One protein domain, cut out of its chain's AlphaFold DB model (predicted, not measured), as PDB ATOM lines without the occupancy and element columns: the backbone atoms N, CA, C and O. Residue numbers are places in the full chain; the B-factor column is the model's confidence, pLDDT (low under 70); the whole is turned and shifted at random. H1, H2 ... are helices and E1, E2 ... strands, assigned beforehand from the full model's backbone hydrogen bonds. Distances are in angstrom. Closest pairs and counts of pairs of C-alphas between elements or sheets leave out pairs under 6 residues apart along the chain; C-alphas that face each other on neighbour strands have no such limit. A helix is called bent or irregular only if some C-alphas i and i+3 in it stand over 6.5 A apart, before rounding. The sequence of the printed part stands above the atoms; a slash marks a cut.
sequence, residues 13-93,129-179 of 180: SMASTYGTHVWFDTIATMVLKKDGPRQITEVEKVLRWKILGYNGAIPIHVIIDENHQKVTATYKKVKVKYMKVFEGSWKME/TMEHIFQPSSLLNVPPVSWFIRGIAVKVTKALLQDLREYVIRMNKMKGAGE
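AT A GLANCE: This is residues 13 to 93 and 129 to 179 of the 180 residues of an uncharacterized protein of Brassica campestris (UniProt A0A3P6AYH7). A twisted sheet of six strands, with E1 to E4 each bent, wraps round a hollow as an open trough, and the long helix H2 spans its open side from beside E6 to the short helix H1 near the start of E1. Residues 167 to 179, of which 167 to 177 belong to H2, stick out beyond the rest. The printed part has 132 residues, with two named helices and six named strands in the order H1, E1, E2, E3, E4, E5, E6, H2; the sheet's order is E1, E2, E3, E4, E5, E6, all antiparallel, and the class is mixed, helices and strands. It is only just compact, close to loose, with a radius of gyration of the C-alphas of 16.8 A and spans of 50 by 36 by 27 A.

HOW THE PARTS SIT: H1, residues 13 to 18, only grazes the sheet; its closest C-alphas to E1, residues 21 to 35, are those of Ala 15 and His 21, 4.8 A apart. E1 and E2, residues 38 to 51, form a hairpin, with N 30 and O 42 2.8 A apart, within hydrogen-bond range. E2 and E3, residues 54 to 67, form the next hairpin, with N 45 and O 60 at 2.8 A. E3 and E4, residues 72 to 80, are a hairpin at 138 degrees between directions, with N 65 and O 74 at 2.8 A. E1 to E5 make a meander, each strand the antiparallel neighbour of the one before: E5, residues 83 to 93, forms a hairpin with E4, with N 75 and O 88 at 2.8 A. E6, residues 129 to 136, is antiparallel to E5, with N 87 and O 133 at 2.9 A. E1 and E6 are the edge strands and are apart. H2, residues 145 to 177, only grazes the sheet, with its residues 146 to 161. With residues 156 to 163 alone H2 touches H1, opposite ways at a steep tilt of 38 degrees; the closest C-alphas are those of Met 14 and Ala 159, 6.4 A apart. In H1 and H2 every O i to N i+4 pair is within hydrogen-bond range.

IN THESE COORDINATES: H1 begins at C-alpha 13 (39.523, 18.201, 20.278). E1 measures 38.0 A and bends by 64 degrees at residue 32; E2 measures 38.7 A and bends by 51 degrees at residue 42. E3 measures 39.0 A and bends by 53 degrees at residue 63; E4 bends by 53 degrees at residue 77. E5 measures 29.8 A, and E6 begins at C-alpha 129 (23.139, 30.914, 18.935). H2 measures 48.1 A and ends at C-alpha 177 (24.984, 8.928, 37.934).

THE WHOLE: The two C-alphas farthest apart are those of Leu 139 and Glu 179, 55.3 A. Residues 94 to 128 are not printed, and C-alphas 93 and 129 are 8.3 A apart across this cut. Of the links that are printed whole, E6 to H2 is short and the others are tight. The mean pLDDT of the printed part is 81.8; residues 13 to 22, 51 to 54 and 176 to 179 are under 70.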
ATOM      1  N   SER A  13      39.704  18.689  21.657       54.69
ATOM      2  CA  SER A  13      39.523  18.201  20.278       54.69
ATOM      3  C   SER A  13      40.559  18.756  19.291       54.69
ATOM      4  O   SER A  13      40.953  18.081  18.340       54.69
ATOM      5  N   MET A  14      41.048  19.978  19.513       54.31
ATOM      6  CA  MET A  14      42.076  20.589  18.665       54.31
ATOM      7  C   MET A  14      43.473  20.054  18.977       54.31
ATOM      8  O   MET A  14      44.268  19.849  18.057       54.31
ATOM      9  N   ALA A  15      43.749  19.787  20.255       58.81
ATOM     10  CA  ALA A  15      44.995  19.176  20.692       58.81
ATOM     11  C   ALA A  15      45.171  17.774  20.096       58.81
ATOM     12  O   ALA A  15      46.249  17.469  19.590       58.81
ATOM     13  N   SER A  16      44.113  16.955  20.080       55.59
ATOM     14  CA  SER A  16      44.162  15.608  19.497       55.59
ATOM     15  C   SER A  16      44.249  15.610  17.966       55.59
ATOM     16  O   SER A  16      44.937  14.767  17.400       55.59
ATOM     17  N   THR A  17      43.592  16.560  17.290       54.56
ATOM     18  CA  THR A  17      43.498  16.567  15.817       54.56
ATOM     19  C   THR A  17      44.674  17.274  15.132       54.56
ATOM     20  O   THR A  17      45.084  16.874  14.047       54.56
ATOM     21  N   TYR A  18      45.220  18.334  15.737       57.59
ATOM     22  CA  TYR A  18      46.224  19.201  15.099       57.59
ATOM     23  C   TYR A  18      47.508  19.362  15.928       57.59
ATOM     24  O   TYR A  18      48.316  20.243  15.630       57.59
ATOM     25  N   GLY A  19      47.682  18.591  17.011       59.28
ATOM     26  CA  GLY A  19      48.820  18.728  17.935       59.28
ATOM     27  C   GLY A  19      48.925  20.119  18.575       59.28
ATOM     28  O   GLY A  19      49.993  20.527  19.029       59.28
ATOM     29  N   THR A  20      47.830  20.883  18.551       63.97
ATOM     30  CA  THR A  20      47.790  22.290  18.944       63.97
ATOM     31  C   THR A  20      47.115  22.394  20.296       63.97
ATOM     32  O   THR A  20      45.901  22.241  20.419       63.97
ATOM     33  N   HIS A  21      47.912  22.645  21.327       65.62
ATOM     34  CA  HIS A  21      47.391  22.864  22.666       65.62
ATOM     35  C   HIS A  21      47.010  24.327  22.782       65.62
ATOM     36  O   HIS A  21      47.853  25.199  22.584       65.62
ATOM     37  N   VAL A  22      45.749  24.591  23.088       69.06
ATOM     38  CA  VAL A  22      45.243  25.934  23.355       69.06
ATOM     39  C   VAL A  22      44.569  25.894  24.712       69.06
ATOM     40  O   VAL A  22      43.830  24.959  24.999       69.06
ATOM     41  N   TRP A  23      44.838  26.878  25.558       71.88
ATOM     42  CA  TRP A  23      44.234  26.963  26.878       71.88
ATOM     43  C   TRP A  23      43.861  28.401  27.217       71.88
ATOM     44  O   TRP A  23      44.490  29.358  26.761       71.88
ATOM     45  N   PHE A  24      42.784  28.532  27.986       74.88
ATOM     46  CA  PHE A  24      42.299  29.800  28.505       74.88
ATOM     47  C   PHE A  24      42.523  29.837  30.010       74.88
ATOM     48  O   PHE A  24      41.805  29.177  30.761       74.88
ATOM     49  N   ASP A  25      43.462  30.668  30.440       77.12
ATOM     50  CA  ASP A  25      43.679  30.931  31.858       77.12
ATOM     51  C   ASP A  25      42.877  32.162  32.267       77.12
ATOM     52  O   ASP A  25      42.949  33.203  31.611       77.12
ATOM     53  N   THR A  26      42.110  32.059  33.347       81.31
ATOM     54  CA  THR A  26      41.437  33.216  33.946       81.31
ATOM     55  C   THR A  26      42.420  33.948  34.844       81.31
ATOM     56  O   THR A  26      42.937  33.355  35.786       81.31
ATOM     57  N   ILE A  27      42.671  35.225  34.547       83.56
ATOM     58  CA  ILE A  27      43.453  36.105  35.423       83.56
ATOM     59  C   ILE A  27      42.515  36.703  36.465       83.56
ATOM     60  O   ILE A  27      42.706  36.516  37.661       83.56
ATOM     61  N   ALA A  28      41.486  37.406  35.996       84.50
ATOM     62  CA  ALA A  28      40.575  38.149  36.846       84.50
ATOM     63  C   ALA A  28      39.149  38.089  36.299       84.50
ATOM     64  O   ALA A  28      38.897  37.990  35.095       84.50
ATOM     65  N   THR A  29      38.186  38.125  37.209       85.00
ATOM     66  CA  THR A  29      36.764  38.253  36.893       85.00
ATOM     67  C   THR A  29      36.157  39.149  37.955       85.00
ATOM     68  O   THR A  29      36.141  38.790  39.130       85.00
ATOM     69  N   MET A  30      35.704  40.329  37.547       86.00
ATOM     70  CA  MET A  30      35.185  41.356  38.442       86.00
ATOM     71  C   MET A  30      33.765  41.715  38.031       86.00
ATOM     72  O   MET A  30      33.506  42.074  36.885       86.00
ATOM     73  N   VAL A  31      32.825  41.615  38.965       88.75
ATOM     74  CA  VAL A  31      31.447  42.048  38.726       88.75
ATOM     75  C   VAL A  31      31.388  43.553  38.950       88.75
ATOM     76  O   VAL A  31      31.467  44.008  40.086       88.75
ATOM     77  N   LEU A  32      31.269  44.319  37.867       89.38
ATOM     78  CA  LEU A  32      31.216  45.780  37.918       89.38
ATOM     79  C   LEU A  32      29.853  46.273  38.397       89.38
ATOM     80  O   LEU A  32      29.760  47.247  39.140       89.38
ATOM     81  N   LYS A  33      28.783  45.613  37.943       90.06
ATOM     82  CA  LYS A  33      27.414  46.003  38.272       90.06
ATOM     83  C   LYS A  33      26.483  44.801  38.274       90.06
ATOM     84  O   LYS A  33      26.582  43.933  37.406       90.06
ATOM     85  N   LYS A  34      25.544  44.782  39.217       88.75
ATOM     86  CA  LYS A  34      24.482  43.778  39.298       88.75
ATOM     87  C   LYS A  34      23.142  44.475  39.526       88.75
ATOM     88  O   LYS A  34      22.802  44.813  40.653       88.75
ATOM     89  N   ASP A  35      22.399  44.664  38.442       86.12
ATOM     90  CA  ASP A  35      21.076  45.289  38.426       86.12
ATOM     91  C   ASP A  35      20.010  44.199  38.233       86.12
ATOM     92  O   ASP A  35      19.550  43.937  37.118       86.12
ATOM     93  N   GLY A  36      19.645  43.509  39.317       86.94
ATOM     94  CA  GLY A  36      18.640  42.440  39.283       86.94
ATOM     95  C   GLY A  36      19.010  41.309  38.303       86.94
ATOM     96  O   GLY A  36      19.995  40.610  38.554       86.94
ATOM     97  N   PRO A  37      18.245  41.092  37.209       86.56
ATOM     98  CA  PRO A  37      18.545  40.062  36.213       86.56
ATOM     99  C   PRO A  37      19.701  40.423  35.269       86.56
ATOM    100  O   PRO A  37      20.124  39.563  34.499       86.56
ATOM    101  N   ARG A  38      20.188  41.670  35.275       90.69
ATOM    102  CA  ARG A  38      21.310  42.116  34.441       90.69
ATOM    103  C   ARG A  38      22.595  42.184  35.259       90.69
ATOM    104  O   ARG A  38      22.617  42.759  36.346       90.69
ATOM    105  N   GLN A  39      23.678  41.646  34.713       90.94
ATOM    106  CA  GLN A  39      24.988  41.629  35.348       90.94
ATOM    107  C   GLN A  39      26.072  42.034  34.347       90.94
ATOM    108  O   GLN A  39      26.232  41.410  33.303       90.94
ATOM    109  N   ILE A  40      26.855  43.053  34.701       90.75
ATOM    110  CA  ILE A  40      28.010  43.499  33.924       90.75
ATOM    111  C   ILE A  40      29.268  43.008  34.630       90.75
ATOM    112  O   ILE A  40      29.518  43.348  35.788       90.75
ATOM    113  N   THR A  41      30.052  42.197  33.930       90.75
ATOM    114  CA  THR A  41      31.260  41.562  34.450       90.75
ATOM    115  C   THR A  41      32.435  41.856  33.534       90.75
ATOM    116  O   THR A  41      32.383  41.623  32.329       90.75
ATOM    117  N   GLU A  42      33.511  42.352  34.116       90.75
ATOM    118  CA  GLU A  42      34.795  42.510  33.462       90.75
ATOM    119  C   GLU A  42      35.605  41.227  33.626       90.75
ATOM    120  O   GLU A  42      35.713  40.667  34.719       90.75
ATOM    121  N   VAL A  43      36.140  40.724  32.518       88.56
ATOM    122  CA  VAL A  43      36.848  39.450  32.467       88.56
ATOM    123  C   VAL A  43      38.189  39.641  31.782       88.56
ATOM    124  O   VAL A  43      38.269  40.104  30.642       88.56
ATOM    125  N   GLU A  44      39.236  39.201  32.467       89.38
ATOM    126  CA  GLU A  44      40.586  39.123  31.937       89.38
ATOM    127  C   GLU A  44      41.017  37.657  31.852       89.38
ATOM    128  O   GLU A  44      41.047  36.923  32.847       89.38
ATOM    129  N   LYS A  45      41.341  37.214  30.637       86.38
ATOM    130  CA  LYS A  45      41.855  35.873  30.357       86.38
ATOM    131  C   LYS A  45      43.101  35.942  29.495       86.38
ATOM    132  O   LYS A  45      43.279  36.875  28.720       86.38
ATOM    133  N   VAL A  46      43.929  34.908  29.555       85.81
ATOM    134  CA  VAL A  46      45.031  34.713  28.610       85.81
ATOM    135  C   VAL A  46      44.733  33.498  27.763       85.81
ATOM    136  O   VAL A  46      44.558  32.398  28.282       85.81
ATOM    137  N   LEU A  47      44.700  33.705  26.451       81.50
ATOM    138  CA  LEU A  47      44.726  32.625  25.484       81.50
ATOM    139  C   LEU A  47      46.175  32.236  25.246       81.50
ATOM    140  O   LEU A  47      46.927  32.994  24.633       81.50
ATOM    141  N   ARG A  48      46.569  31.063  25.717       81.81
ATOM    142  CA  ARG A  48      47.893  30.511  25.456       81.81
ATOM    143  C   ARG A  48      47.780  29.408  24.424       81.81
ATOM    144  O   ARG A  48      46.806  28.657  24.420       81.81
ATOM    145  N   TRP A  49      48.765  29.322  23.543       75.62
ATOM    146  CA  TRP A  49      48.841  28.250  22.564       75.62
ATOM    147  C   TRP A  49      50.257  27.716  22.420       75.62
ATOM    148  O   TRP A  49      51.242  28.430  22.635       75.62
ATOM    149  N   LYS A  50      50.332  26.465  21.976       73.62
ATOM    150  CA  LYS A  50      51.553  25.796  21.547       73.62
ATOM    151  C   LYS A  50      51.323  25.195  20.166       73.62
ATOM    152  O   LYS A  50      50.525  24.270  20.029       73.62
ATOM    153  N   ILE A  51      52.002  25.744  19.159       66.38
ATOM    154  CA  ILE A  51      51.931  25.298  17.758       66.38
ATOM    155  C   ILE A  51      53.363  25.094  17.264       66.38
ATOM    156  O   ILE A  51      54.155  26.033  17.298       66.38
ATOM    157  N   LEU A  52      53.697  23.877  16.818       65.94
ATOM    158  CA  LEU A  52      54.992  23.535  16.201       65.94
ATOM    159  C   LEU A  52      56.223  24.034  16.995       65.94
ATOM    160  O   LEU A  52      57.160  24.583  16.428       65.94
ATOM    161  N   GLY A  53      56.207  23.884  18.323       66.62
ATOM    162  CA  GLY A  53      57.313  24.284  19.208       66.62
ATOM    163  C   GLY A  53      57.318  25.757  19.637       66.62
ATOM    164  O   GLY A  53      58.009  26.097  20.595       66.62
ATOM    165  N   TYR A  54      56.500  26.614  19.022       66.75
ATOM    166  CA  TYR A  54      56.333  28.004  19.440       66.75
ATOM    167  C   TYR A  54      55.216  28.139  20.471       66.75
ATOM    168  O   TYR A  54      54.097  27.655  20.275       66.75
ATOM    169  N   ASN A  55      55.523  28.854  21.552       79.19
ATOM    170  CA  ASN A  55      54.561  29.224  22.579       79.19
ATOM    171  C   ASN A  55      54.124  30.673  22.355       79.19
ATOM    172  O   ASN A  55      54.960  31.564  22.216       79.19
ATOM    173  N   GLY A  56      52.818  30.916  22.342       79.06
ATOM    174  CA  GLY A  56      52.258  32.260  22.267       79.06
ATOM    175  C   GLY A  56      51.214  32.493  23.348       79.06
ATOM    176  O   GLY A  56      50.600  31.555  23.853       79.06
ATOM    177  N   ALA A  57      51.035  33.759  23.716       83.56
ATOM    178  CA  ALA A  57      50.026  34.198  24.667       83.56
ATOM    179  C   ALA A  57      49.372  35.496  24.175       83.56
ATOM    180  O   ALA A  57      50.063  36.482  23.898       83.56
ATOM    181  N   ILE A  58      48.043  35.506  24.079       82.31
ATOM    182  CA  ILE A  58      47.247  36.711  23.830       82.31
ATOM    183  C   ILE A  58      46.430  37.020  25.083       82.31
ATOM    184  O   ILE A  58      45.546  36.235  25.432       82.31
ATOM    185  N   PRO A  59      46.673  38.165  25.743       87.31
ATOM    186  CA  PRO A  59      45.765  38.660  26.763       87.31
ATOM    187  C   PRO A  59      44.462  39.131  26.105       87.31
ATOM    188  O   PRO A  59      44.469  39.832  25.084       87.31
ATOM    189  N   ILE A  60      43.349  38.722  26.699       87.31
ATOM    190  CA  ILE A  60      41.983  39.009  26.285       87.31
ATOM    191  C   ILE A  60      41.281  39.658  27.466       87.31
ATOM    192  O   ILE A  60      40.974  39.008  28.462       87.31
ATOM    193  N   HIS A  61      41.006  40.943  27.322       91.19
ATOM    194  CA  HIS A  61      40.301  41.744  28.305       91.19
ATOM    195  C   HIS A  61      38.998  42.239  27.690       91.19
ATOM    196  O   HIS A  61      38.994  42.987  26.704       91.19
ATOM    197  N   VAL A  62      37.885  41.754  28.232       91.75
ATOM    198  CA  VAL A  62      36.536  41.971  27.701       91.75
ATOM    199  C   VAL A  62      35.576  42.347  28.823       91.75
ATOM    200  O   VAL A  62      35.699  41.867  29.946       91.75
ATOM    201  N   ILE A  63      34.586  43.173  28.498       91.56
ATOM    202  CA  ILE A  63      33.418  43.406  29.350       91.56
ATOM    203  C   ILE A  63      32.271  42.582  28.789       91.56
ATOM    204  O   ILE A  63      32.044  42.565  27.577       91.56
ATOM    205  N   ILE A  64      31.565  41.899  29.679       91.12
ATOM    206  CA  ILE A  64      30.435  41.033  29.379       91.12
ATOM    207  C   ILE A  64      29.208  41.610  30.067       91.12
ATOM    208  O   ILE A  64      29.232  41.879  31.263       91.12
ATOM    209  N   ASP A  65      28.139  41.780  29.307       91.94
ATOM    210  CA  ASP A  65      26.828  42.196  29.788       91.94
ATOM    211  C   ASP A  65      25.870  41.016  29.627       91.94
ATOM    212  O   ASP A  65      25.496  40.653  28.506       91.94
ATOM    213  N   GLU A  66      25.545  40.370  30.744       89.38
ATOM    214  CA  GLU A  66      24.674  39.200  30.818       89.38
ATOM    215  C   GLU A  66      23.277  39.611  31.291       89.38
ATOM    216  O   GLU A  66      23.109  40.353  32.257       89.38
ATOM    217  N   ASN A  67      22.247  39.087  30.631       89.56
ATOM    218  CA  ASN A  67      20.859  39.186  31.061       89.56
ATOM    219  C   ASN A  67      20.346  37.777  31.367       89.56
ATOM    220  O   ASN A  67      20.088  36.984  30.460       89.56
ATOM    221  N   HIS A  68      20.191  37.472  32.651       85.12
ATOM    222  CA  HIS A  68      19.794  36.154  33.141       85.12
ATOM    223  C   HIS A  68      18.311  35.851  32.904       85.12
ATOM    224  O   HIS A  68      17.947  34.684  32.824       85.12
ATOM    225  N   GLN A  69      17.460  36.871  32.743       85.38
ATOM    226  CA  GLN A  69      16.037  36.673  32.444       85.38
ATOM    227  C   GLN A  69      15.830  36.208  30.998       85.38
ATOM    228  O   GLN A  69      15.038  35.309  30.741       85.38
ATOM    229  N   LYS A  70      16.547  36.821  30.051       85.31
ATOM    230  CA  LYS A  70      16.480  36.466  28.621       85.31
ATOM    231  C   LYS A  70      17.509  35.413  28.211       85.31
ATOM    232  O   LYS A  70      17.487  34.964  27.070       85.31
ATOM    233  N   VAL A  71      18.410  35.047  29.124       88.12
ATOM    234  CA  VAL A  71      19.514  34.105  28.899       88.12
ATOM    235  C   VAL A  71      20.348  34.493  27.669       88.12
ATOM    236  O   VAL A  71      20.688  33.685  26.799       88.12
ATOM    237  N   THR A  72      20.648  35.788  27.592       89.94
ATOM    238  CA  THR A  72      21.457  36.412  26.542       89.94
ATOM    239  C   THR A  72      22.675  37.058  27.163       89.94
ATOM    240  O   THR A  72      22.566  37.639  28.242       89.94
ATOM    241  N   ALA A  73      23.791  37.083  26.448       90.94
ATOM    242  CA  ALA A  73      24.878  37.977  26.799       90.94
ATOM    243  C   ALA A  73      25.517  38.607  25.576       90.94
ATOM    244  O   ALA A  73      25.525  38.041  24.483       90.94
ATOM    245  N   THR A  74      26.113  39.767  25.798       92.50
ATOM    246  CA  THR A  74      26.978  40.431  24.830       92.50
ATOM    247  C   THR A  74      28.338  40.652  25.458       92.50
ATOM    248  O   THR A  74      28.453  40.786  26.673       92.50
ATOM    249  N   TYR A  75      29.386  40.651  24.648       91.25
ATOM    250  CA  TYR A  75      30.723  40.986  25.109       91.25
ATOM    251  C   TYR A  75      31.402  41.910  24.118       91.25
ATOM    252  O   TYR A  75      31.221  41.796  22.906       91.25
ATOM    253  N   LYS A  76      32.206  42.823  24.653       93.00
ATOM    254  CA  LYS A  76      32.997  43.776  23.881       93.00
ATOM    255  C   LYS A  76      34.398  43.845  24.450       93.00
ATOM    256  O   LYS A  76      34.595  43.753  25.661       93.00
ATOM    257  N   LYS A  77      35.386  44.004  23.575       90.31
ATOM    258  CA  LYS A  77      36.765  44.188  24.017       90.31
ATOM    259  C   LYS A  77      36.953  45.495  24.775       90.31
ATOM    260  O   LYS A  77      36.508  46.551  24.337       90.31
ATOM    261  N   VAL A  78      37.726  45.401  25.846       90.62
ATOM    262  CA  VAL A  78      38.462  46.528  26.420       90.62
ATOM    263  C   VAL A  78      39.841  46.555  25.772       90.62
ATOM    264  O   VAL A  78      40.233  47.541  25.149       90.62
ATOM    265  N   LYS A  79      40.543  45.415  25.809       88.25
ATOM    266  CA  LYS A  79      41.886  45.271  25.247       88.25
ATOM    267  C   LYS A  79      42.138  43.839  24.785       88.25
ATOM    268  O   LYS A  79      42.123  42.897  25.564       88.25
ATOM    269  N   VAL A  80      42.409  43.671  23.495       86.69
ATOM    270  CA  VAL A  80      42.811  42.381  22.919       86.69
ATOM    271  C   VAL A  80      43.955  42.640  21.952       86.69
ATOM    272  O   VAL A  80      43.827  43.458  21.035       86.69
ATOM    273  N   LYS A  81      45.098  41.981  22.168       83.62
ATOM    274  CA  LYS A  81      46.283  42.180  21.324       83.62
ATOM    275  C   LYS A  81      45.974  41.743  19.885       83.62
ATOM    276  O   LYS A  81      45.349  40.710  19.676       83.62
ATOM    277  N   TYR A  82      46.419  42.532  18.905       81.94
ATOM    278  CA  TYR A  82      46.255  42.274  17.463       81.94
ATOM    279  C   TYR A  82      44.814  42.292  16.918       81.94
ATOM    280  O   TYR A  82      44.612  41.978  15.744       81.94
ATOM    281  N   MET A  83      43.825  42.698  17.723       84.88
ATOM    282  CA  MET A  83      42.423  42.788  17.306       84.88
ATOM    283  C   MET A  83      41.904  44.227  17.393       84.88
ATOM    284  O   MET A  83      41.800  44.823  18.472       84.88
ATOM    285  N   LYS A  84      41.503  44.786  16.247       87.38
ATOM    286  CA  LYS A  84      40.807  46.077  16.146       87.38
ATOM    287  C   LYS A  84      39.346  45.980  16.579       87.38
ATOM    288  O   LYS A  84      38.871  46.912  17.215       87.38
ATOM    289  N   VAL A  85      38.668  44.874  16.302       89.06
ATOM    290  CA  VAL A  85      37.308  44.590  16.786       89.06
ATOM    291  C   VAL A  85      37.315  43.192  17.376       89.06
ATOM    292  O   VAL A  85      37.935  42.291  16.815       89.06
ATOM    293  N   PHE A  86      36.686  43.038  18.535       88.88
ATOM    294  CA  PHE A  86      36.464  41.747  19.169       88.88
ATOM    295  C   PHE A  86      35.227  41.890  20.050       88.88
ATOM    296  O   PHE A  86      35.292  42.397  21.172       88.88
ATOM    297  N   GLU A  87      34.090  41.529  19.483       92.19
ATOM    298  CA  GLU A  87      32.795  41.590  20.139       92.19
ATOM    299  C   GLU A  87      31.946  40.397  19.724       92.19
ATOM    300  O   GLU A  87      32.263  39.654  18.789       92.19
ATOM    301  N   GLY A  88      30.864  40.181  20.443       91.25
ATOM    302  CA  GLY A  88      29.917  39.160  20.067       91.25
ATOM    303  C   GLY A  88      28.758  39.083  21.023       91.25
ATOM    304  O   GLY A  88      28.674  39.794  22.027       91.25
ATOM    305  N   SER A  89      27.853  38.186  20.689       91.38
ATOM    306  CA  SER A  89      26.661  37.923  21.463       91.38
ATOM    307  C   SER A  89      26.419  36.426  21.507       91.38
ATOM    308  O   SER A  89      26.861  35.665  20.642       91.38
ATOM    309  N   TRP A  90      25.741  35.976  22.548       89.81
ATOM    310  CA  TRP A  90      25.149  34.657  22.543       89.81
ATOM    311  C   TRP A  90      23.762  34.708  23.162       89.81
ATOM    312  O   TRP A  90      23.483  35.499  24.064       89.81
ATOM    313  N   LYS A  91      22.889  33.853  22.646       91.56
ATOM    314  CA  LYS A  91      21.512  33.680  23.088       91.56
ATOM    315  C   LYS A  91      21.251  32.195  23.259       91.56
ATOM    316  O   LYS A  91      21.617  31.405  22.387       91.56
ATOM    317  N   MET A  92      20.631  31.822  24.371       89.56
ATOM    318  CA  MET A  92      20.214  30.450  24.624       89.56
ATOM    319  C   MET A  92      18.692  30.359  24.658       89.56
ATOM    320  O   MET A  92      18.034  31.114  25.364       89.56
ATOM    321  N   GLU A  93      18.144  29.418  23.900       89.44
ATOM    322  CA  GLU A  93      16.706  29.171  23.798       89.44
ATOM    323  C   GLU A  93      16.413  27.679  24.000       89.44
ATOM    324  O   GLU A  93      17.260  26.837  23.672       89.44
ATOM    325  N   THR A 129      22.745  30.113  20.095       89.94
ATOM    326  CA  THR A 129      23.139  30.914  18.935       89.94
ATOM    327  C   THR A 129      24.247  31.853  19.384       89.94
ATOM    328  O   THR A 129      24.054  32.604  20.338       89.94
ATOM    329  N   MET A 130      25.409  31.794  18.735       88.06
ATOM    330  CA  MET A 130      26.558  32.645  19.044       88.06
ATOM    331  C   MET A 130      26.963  33.427  17.802       88.06
ATOM    332  O   MET A 130      27.202  32.843  16.746       88.06
ATOM    333  N   GLU A 131      27.100  34.735  17.962       90.44
ATOM    334  CA  GLU A 131      27.673  35.630  16.970       90.44
ATOM    335  C   GLU A 131      29.015  36.136  17.482       90.44
ATOM    336  O   GLU A 131      29.157  36.542  18.639       90.44
ATOM    337  N   HIS A 132      30.023  36.088  16.618       87.75
ATOM    338  CA  HIS A 132      31.359  36.563  16.935       87.75
ATOM    339  C   HIS A 132      31.869  37.438  15.800       87.75
ATOM    340  O   HIS A 132      31.993  36.984  14.660       87.75
ATOM    341  N   ILE A 133      32.169  38.689  16.129       89.19
ATOM    342  CA  ILE A 133      32.690  39.688  15.210       89.19
ATOM    343  C   ILE A 133      34.120  39.987  15.643       89.19
ATOM    344  O   ILE A 133      34.379  40.483  16.743       89.19
ATOM    345  N   PHE A 134      35.063  39.690  14.759       86.81
ATOM    346  CA  PHE A 134      36.470  39.986  14.968       86.81
ATOM    347  C   PHE A 134      37.044  40.697  13.749       86.81
ATOM    348  O   PHE A 134      36.704  40.389  12.606       86.81
ATOM    349  N   GLN A 135      37.943  41.640  14.000       85.75
ATOM    350  CA  GLN A 135      38.701  42.325  12.963       85.75
ATOM    351  C   GLN A 135      40.160  42.416  13.409       85.75
ATOM    352  O   GLN A 135      40.430  43.074  14.421       85.75
ATOM    353  N   PRO A 136      41.106  41.803  12.680       84.88
ATOM    354  CA  PRO A 136      42.528  41.967  12.950       84.88
ATOM    355  C   PRO A 136      42.982  43.426  12.798       84.88
ATOM    356  O   PRO A 136      42.367  44.220  12.080       84.88
ATOM    357  N   SER A 137      44.076  43.795  13.463       83.44
ATOM    358  CA  SER A 137      44.737  45.091  13.251       83.44
ATOM    359  C   SER A 137      45.193  45.264  11.791       83.44
ATOM    360  O   SER A 137      45.438  44.280  11.101       83.44
ATOM    361  N   SER A 138      45.322  46.515  11.327       75.69
ATOM    362  CA  SER A 138      45.494  46.908   9.911       75.69
ATOM    363  C   SER A 138      46.427  46.012   9.085       75.69
ATOM    364  O   SER A 138      46.004  45.502   8.051       75.69
ATOM    365  N   LEU A 139      47.651  45.760   9.559       74.88
ATOM    366  CA  LEU A 139      48.657  44.960   8.843       74.88
ATOM    367  C   LEU A 139      48.266  43.483   8.646       74.88
ATOM    368  O   LEU A 139      48.770  42.830   7.743       74.88
ATOM    369  N   LEU A 140      47.361  42.952   9.470       79.94
ATOM    370  CA  LEU A 140      46.880  41.568   9.412       79.94
ATOM    371  C   LEU A 140      45.535  41.435   8.678       79.94
ATOM    372  O   LEU A 140      45.076  40.323   8.422       79.94
ATOM    373  N   ASN A 141      44.882  42.555   8.353       80.81
ATOM    374  CA  ASN A 141      43.557  42.578   7.730       80.81
ATOM    375  C   ASN A 141      43.604  42.624   6.188       80.81
ATOM    376  O   ASN A 141      42.567  42.770   5.543       80.81
ATOM    377  N   VAL A 142      44.786  42.471   5.586       84.88
ATOM    378  CA  VAL A 142      44.971  42.440   4.127       84.88
ATOM    379  C   VAL A 142      44.995  40.998   3.593       84.88
ATOM    380  O   VAL A 142      45.584  40.121   4.231       84.88
ATOM    381  N   PRO A 143      44.359  40.704   2.444       83.25
ATOM    382  CA  PRO A 143      44.540  39.423   1.760       83.25
ATOM    383  C   PRO A 143      46.008  39.222   1.336       83.25
ATOM    384  O   PRO A 143      46.676  40.209   1.028       83.25
ATOM    385  N   PRO A 144      46.534  37.982   1.298       83.88
ATOM    386  CA  PRO A 144      45.879  36.706   1.628       83.88
ATOM    387  C   PRO A 144      45.860  36.387   3.137       83.88
ATOM    388  O   PRO A 144      45.189  35.449   3.571       83.88
ATOM    389  N   VAL A 145      46.577  37.168   3.950       82.12
ATOM    390  CA  VAL A 145      46.756  36.933   5.394       82.12
ATOM    391  C   VAL A 145      45.419  36.957   6.138       82.12
ATOM    392  O   VAL A 145      45.146  36.078   6.959       82.12
ATOM    393  N   SER A 146      44.538  37.901   5.807       81.88
ATOM    394  CA  SER A 146      43.216  38.010   6.432       81.88
ATOM    395  C   SER A 146      42.325  36.789   6.180       81.88
ATOM    396  O   SER A 146      41.582  36.379   7.074       81.88
ATOM    397  N   TRP A 147      42.425  36.152   5.008       85.50
ATOM    398  CA  TRP A 147      41.691  34.920   4.695       85.50
ATOM    399  C   TRP A 147      42.177  33.748   5.537       85.50
ATOM    400  O   TRP A 147      41.363  32.995   6.075       85.50
ATOM    401  N   PHE A 148      43.493  33.631   5.703       82.62
ATOM    402  CA  PHE A 148      44.094  32.608   6.546       82.62
ATOM    403  C   PHE A 148      43.680  32.772   8.015       82.62
ATOM    404  O   PHE A 148      43.177  31.825   8.622       82.62
ATOM    405  N   ILE A 149      43.788  33.990   8.564       80.38
ATOM    406  CA  ILE A 149      43.365  34.299   9.940       80.38
ATOM    407  C   ILE A 149      41.878  34.000  10.127       80.38
ATOM    408  O   ILE A 149      41.497  33.372  11.114       80.38
ATOM    409  N   ARG A 150      41.030  34.390   9.166       83.19
ATOM    410  CA  ARG A 150      39.593  34.094   9.206       83.19
ATOM    411  C   ARG A 150      39.326  32.589   9.201       83.19
ATOM    412  O   ARG A 150      38.504  32.121   9.985       83.19
ATOM    413  N   GLY A 151      40.022  31.832   8.354       82.50
ATOM    414  CA  GLY A 151      39.904  30.376   8.288       82.50
ATOM    415  C   GLY A 151      40.280  29.700   9.608       82.50
ATOM    416  O   GLY A 151      39.543  28.836  10.087       82.50
ATOM    417  N   ILE A 152      41.382  30.133  10.229       80.56
ATOM    418  CA  ILE A 152      41.796  29.653  11.554       80.56
ATOM    419  C   ILE A 152      40.754  30.017  12.606       80.56
ATOM    420  O   ILE A 152      40.292  29.128  13.313       80.56
ATOM    421  N   ALA A 153      40.341  31.283  12.687       79.56
ATOM    422  CA  ALA A 153      39.375  31.739  13.682       79.56
ATOM    423  C   ALA A 153      38.072  30.926  13.617       79.56
ATOM    424  O   ALA A 153      37.613  30.423  14.638       79.56
ATOM    425  N   VAL A 154      37.532  30.685  12.416       82.69
ATOM    426  CA  VAL A 154      36.327  29.857  12.232       82.69
ATOM    427  C   VAL A 154      36.545  28.416  12.704       82.69
ATOM    428  O   VAL A 154      35.677  27.862  13.381       82.69
ATOM    429  N   LYS A 155      37.684  27.790  12.373       81.56
ATOM    430  CA  LYS A 155      38.005  26.428  12.839       81.56
ATOM    431  C   LYS A 155      38.127  26.372  14.362       81.56
ATOM    432  O   LYS A 155      37.571  25.470  14.986       81.56
ATOM    433  N   VAL A 156      38.801  27.357  14.953       77.56
ATOM    434  CA  VAL A 156      39.018  27.463  16.399       77.56
ATOM    435  C   VAL A 156      37.699  27.639  17.140       77.56
ATOM    436  O   VAL A 156      37.416  26.885  18.068       77.56
ATOM    437  N   THR A 157      36.845  28.560  16.696       79.25
ATOM    438  CA  THR A 157      35.527  28.769  17.305       79.25
ATOM    439  C   THR A 157      34.652  27.516  17.210       79.25
ATOM    440  O   THR A 157      33.991  27.166  18.184       79.25
ATOM    441  N   LYS A 158      34.671  26.793  16.080       83.62
ATOM    442  CA  LYS A 158      33.917  25.534  15.931       83.62
ATOM    443  C   LYS A 158      34.380  24.455  16.910       83.62
ATOM    444  O   LYS A 158      33.534  23.853  17.568       83.62
ATOM    445  N   ALA A 159      35.690  24.240  17.022       79.88
ATOM    446  CA  ALA A 159      36.254  23.270  17.961       79.88
ATOM    447  C   ALA A 159      35.876  23.619  19.407       79.88
ATOM    448  O   ALA A 159      35.433  22.766  20.170       79.88
ATOM    449  N   LEU A 160      35.945  24.904  19.762       78.81
ATOM    450  CA  LEU A 160      35.555  25.358  21.089       78.81
ATOM    451  C   LEU A 160      34.075  25.080  21.400       78.81
ATOM    452  O   LEU A 160      33.740  24.666  22.510       78.81
ATOM    453  N   LEU A 161      33.180  25.309  20.434       81.50
ATOM    454  CA  LEU A 161      31.751  25.030  20.607       81.50
ATOM    455  C   LEU A 161      31.471  23.529  20.751       81.50
ATOM    456  O   LEU A 161      30.599  23.146  21.533       81.50
ATOM    457  N   GLN A 162      32.207  22.678  20.031       83.19
ATOM    458  CA  GLN A 162      32.116  21.222  20.177       83.19
ATOM    459  C   GLN A 162      32.558  20.776  21.571       83.19
ATOM    460  O   GLN A 162      31.809  20.073  22.249       83.19
ATOM    461  N   ASP A 163      33.695  21.271  22.050       80.06
ATOM    462  CA  ASP A 163      34.194  20.953  23.387       80.06
ATOM    463  C   ASP A 163      33.236  21.428  24.486       80.06
ATOM    464  O   ASP A 163      32.993  20.713  25.460       80.06
ATOM    465  N   LEU A 164      32.633  22.612  24.325       80.12
ATOM    466  CA  LEU A 164      31.608  23.102  25.247       80.12
ATOM    467  C   LEU A 164      30.396  22.160  25.282       80.12
ATOM    468  O   LEU A 164      29.883  21.852  26.360       80.12
ATOM    469  N   ARG A 165      29.952  21.676  24.118       83.81
ATOM    470  CA  ARG A 165      28.850  20.713  24.019       83.81
ATOM    471  C   ARG A 165      29.194  19.403  24.727       83.81
ATOM    472  O   ARG A 165      28.387  18.914  25.516       83.81
ATOM    473  N   GLU A 166      30.374  18.847  24.478       85.00
ATOM    474  CA  GLU A 166      30.831  17.612  25.125       85.00
ATOM    475  C   GLU A 166      30.965  17.764  26.640       85.00
ATOM    476  O   GLU A 166      30.550  16.880  27.394       85.00
ATOM    477  N   TYR A 167      31.491  18.902  27.096       81.75
ATOM    478  CA  TYR A 167      31.591  19.226  28.513       81.75
ATOM    479  C   TYR A 167      30.213  19.235  29.187       81.75
ATOM    480  O   TYR A 167      30.028  18.591  30.220       81.75
ATOM    481  N   VAL A 168      29.219  19.894  28.582       82.50
ATOM    482  CA  VAL A 168      27.845  19.931  29.113       82.50
ATOM    483  C   VAL A 168      27.217  18.534  29.138       82.50
ATOM    484  O   VAL A 168      26.621  18.151  30.145       82.50
ATOM    485  N   ILE A 169      27.396  17.734  28.081       86.31
ATOM    486  CA  ILE A 169      26.916  16.341  28.044       86.31
ATOM    487  C   ILE A 169      27.535  15.528  29.187       86.31
ATOM    488  O   ILE A 169      26.826  14.794  29.876       86.31
ATOM    489  N   ARG A 170      28.844  15.672  29.417       85.19
ATOM    490  CA  ARG A 170      29.558  14.985  30.499       85.19
ATOM    491  C   ARG A 170      29.036  15.402  31.873       85.19
ATOM    492  O   ARG A 170      28.771  14.538  32.703       85.19
ATOM    493  N   MET A 171      28.834  16.701  32.093       81.50
ATOM    494  CA  MET A 171      28.265  17.236  33.334       81.50
ATOM    495  C   MET A 171      26.866  16.680  33.614       81.50
ATOM    496  O   MET A 171      26.584  16.275  34.739       81.50
ATOM    497  N   ASN A 172      26.008  16.597  32.594       83.25
ATOM    498  CA  ASN A 172      24.664  16.037  32.740       83.25
ATOM    499  C   ASN A 172      24.689  14.528  33.031       83.25
ATOM    500  O   ASN A 172      23.919  14.063  33.868       83.25
ATOM    501  N   LYS A 173      25.602  13.768  32.407       85.19
ATOM    502  CA  LYS A 173      25.795  12.340  32.720       85.19
ATOM    503  C   LYS A 173      26.243  12.116  34.166       85.19
ATOM    504  O   LYS A 173      25.731  11.213  34.811       85.19
ATOM    505  N   MET A 174      27.170  12.936  34.674       80.75
ATOM    506  CA  MET A 174      27.648  12.825  36.059       80.75
ATOM    507  C   MET A 174      26.542  13.119  37.076       80.75
ATOM    508  O   MET A 174      26.428  12.399  38.060       80.75
ATOM    509  N   LYS A 175      25.689  14.121  36.816       77.62
ATOM    510  CA  LYS A 175      24.529  14.407  37.674       77.62
ATOM    511  C   LYS A 175      23.570  13.217  37.763       77.62
ATOM    512  O   LYS A 175      23.220  12.817  38.862       77.62
ATOM    513  N   GLY A 176      23.234  12.599  36.630       68.56
ATOM    514  CA  GLY A 176      22.350  11.427  36.609       68.56
ATOM    515  C   GLY A 176      22.974  10.131  37.149       68.56
ATOM    516  O   GLY A 176      22.253   9.164  37.372       68.56
ATOM    517  N   ALA A 177      24.298  10.077  37.340       62.25
ATOM    518  CA  ALA A 177      24.984   8.928  37.934       62.25
ATOM    519  C   ALA A 177      25.056   8.996  39.470       62.25
ATOM    520  O   ALA A 177      25.184   7.955  40.100       62.25
ATOM    521  N   GLY A 178      24.966  10.195  40.059       54.84
ATOM    522  CA  GLY A 178      24.921  10.395  41.515       54.84
ATOM    523  C   GLY A 178      23.517  10.321  42.126       54.84
ATOM    524  O   GLY A 178      23.381  10.458  43.334       54.84
ATOM    525  N   GLU A 179      22.487  10.126  41.301       48.88
ATOM    526  CA  GLU A 179      21.072   9.998  41.691       48.88
ATOM    527  C   GLU A 179      20.587   8.530  41.692       48.88
ATOM    528  O   GLU A 179      19.386   8.270  41.648       48.88
TER     529      GLU A 179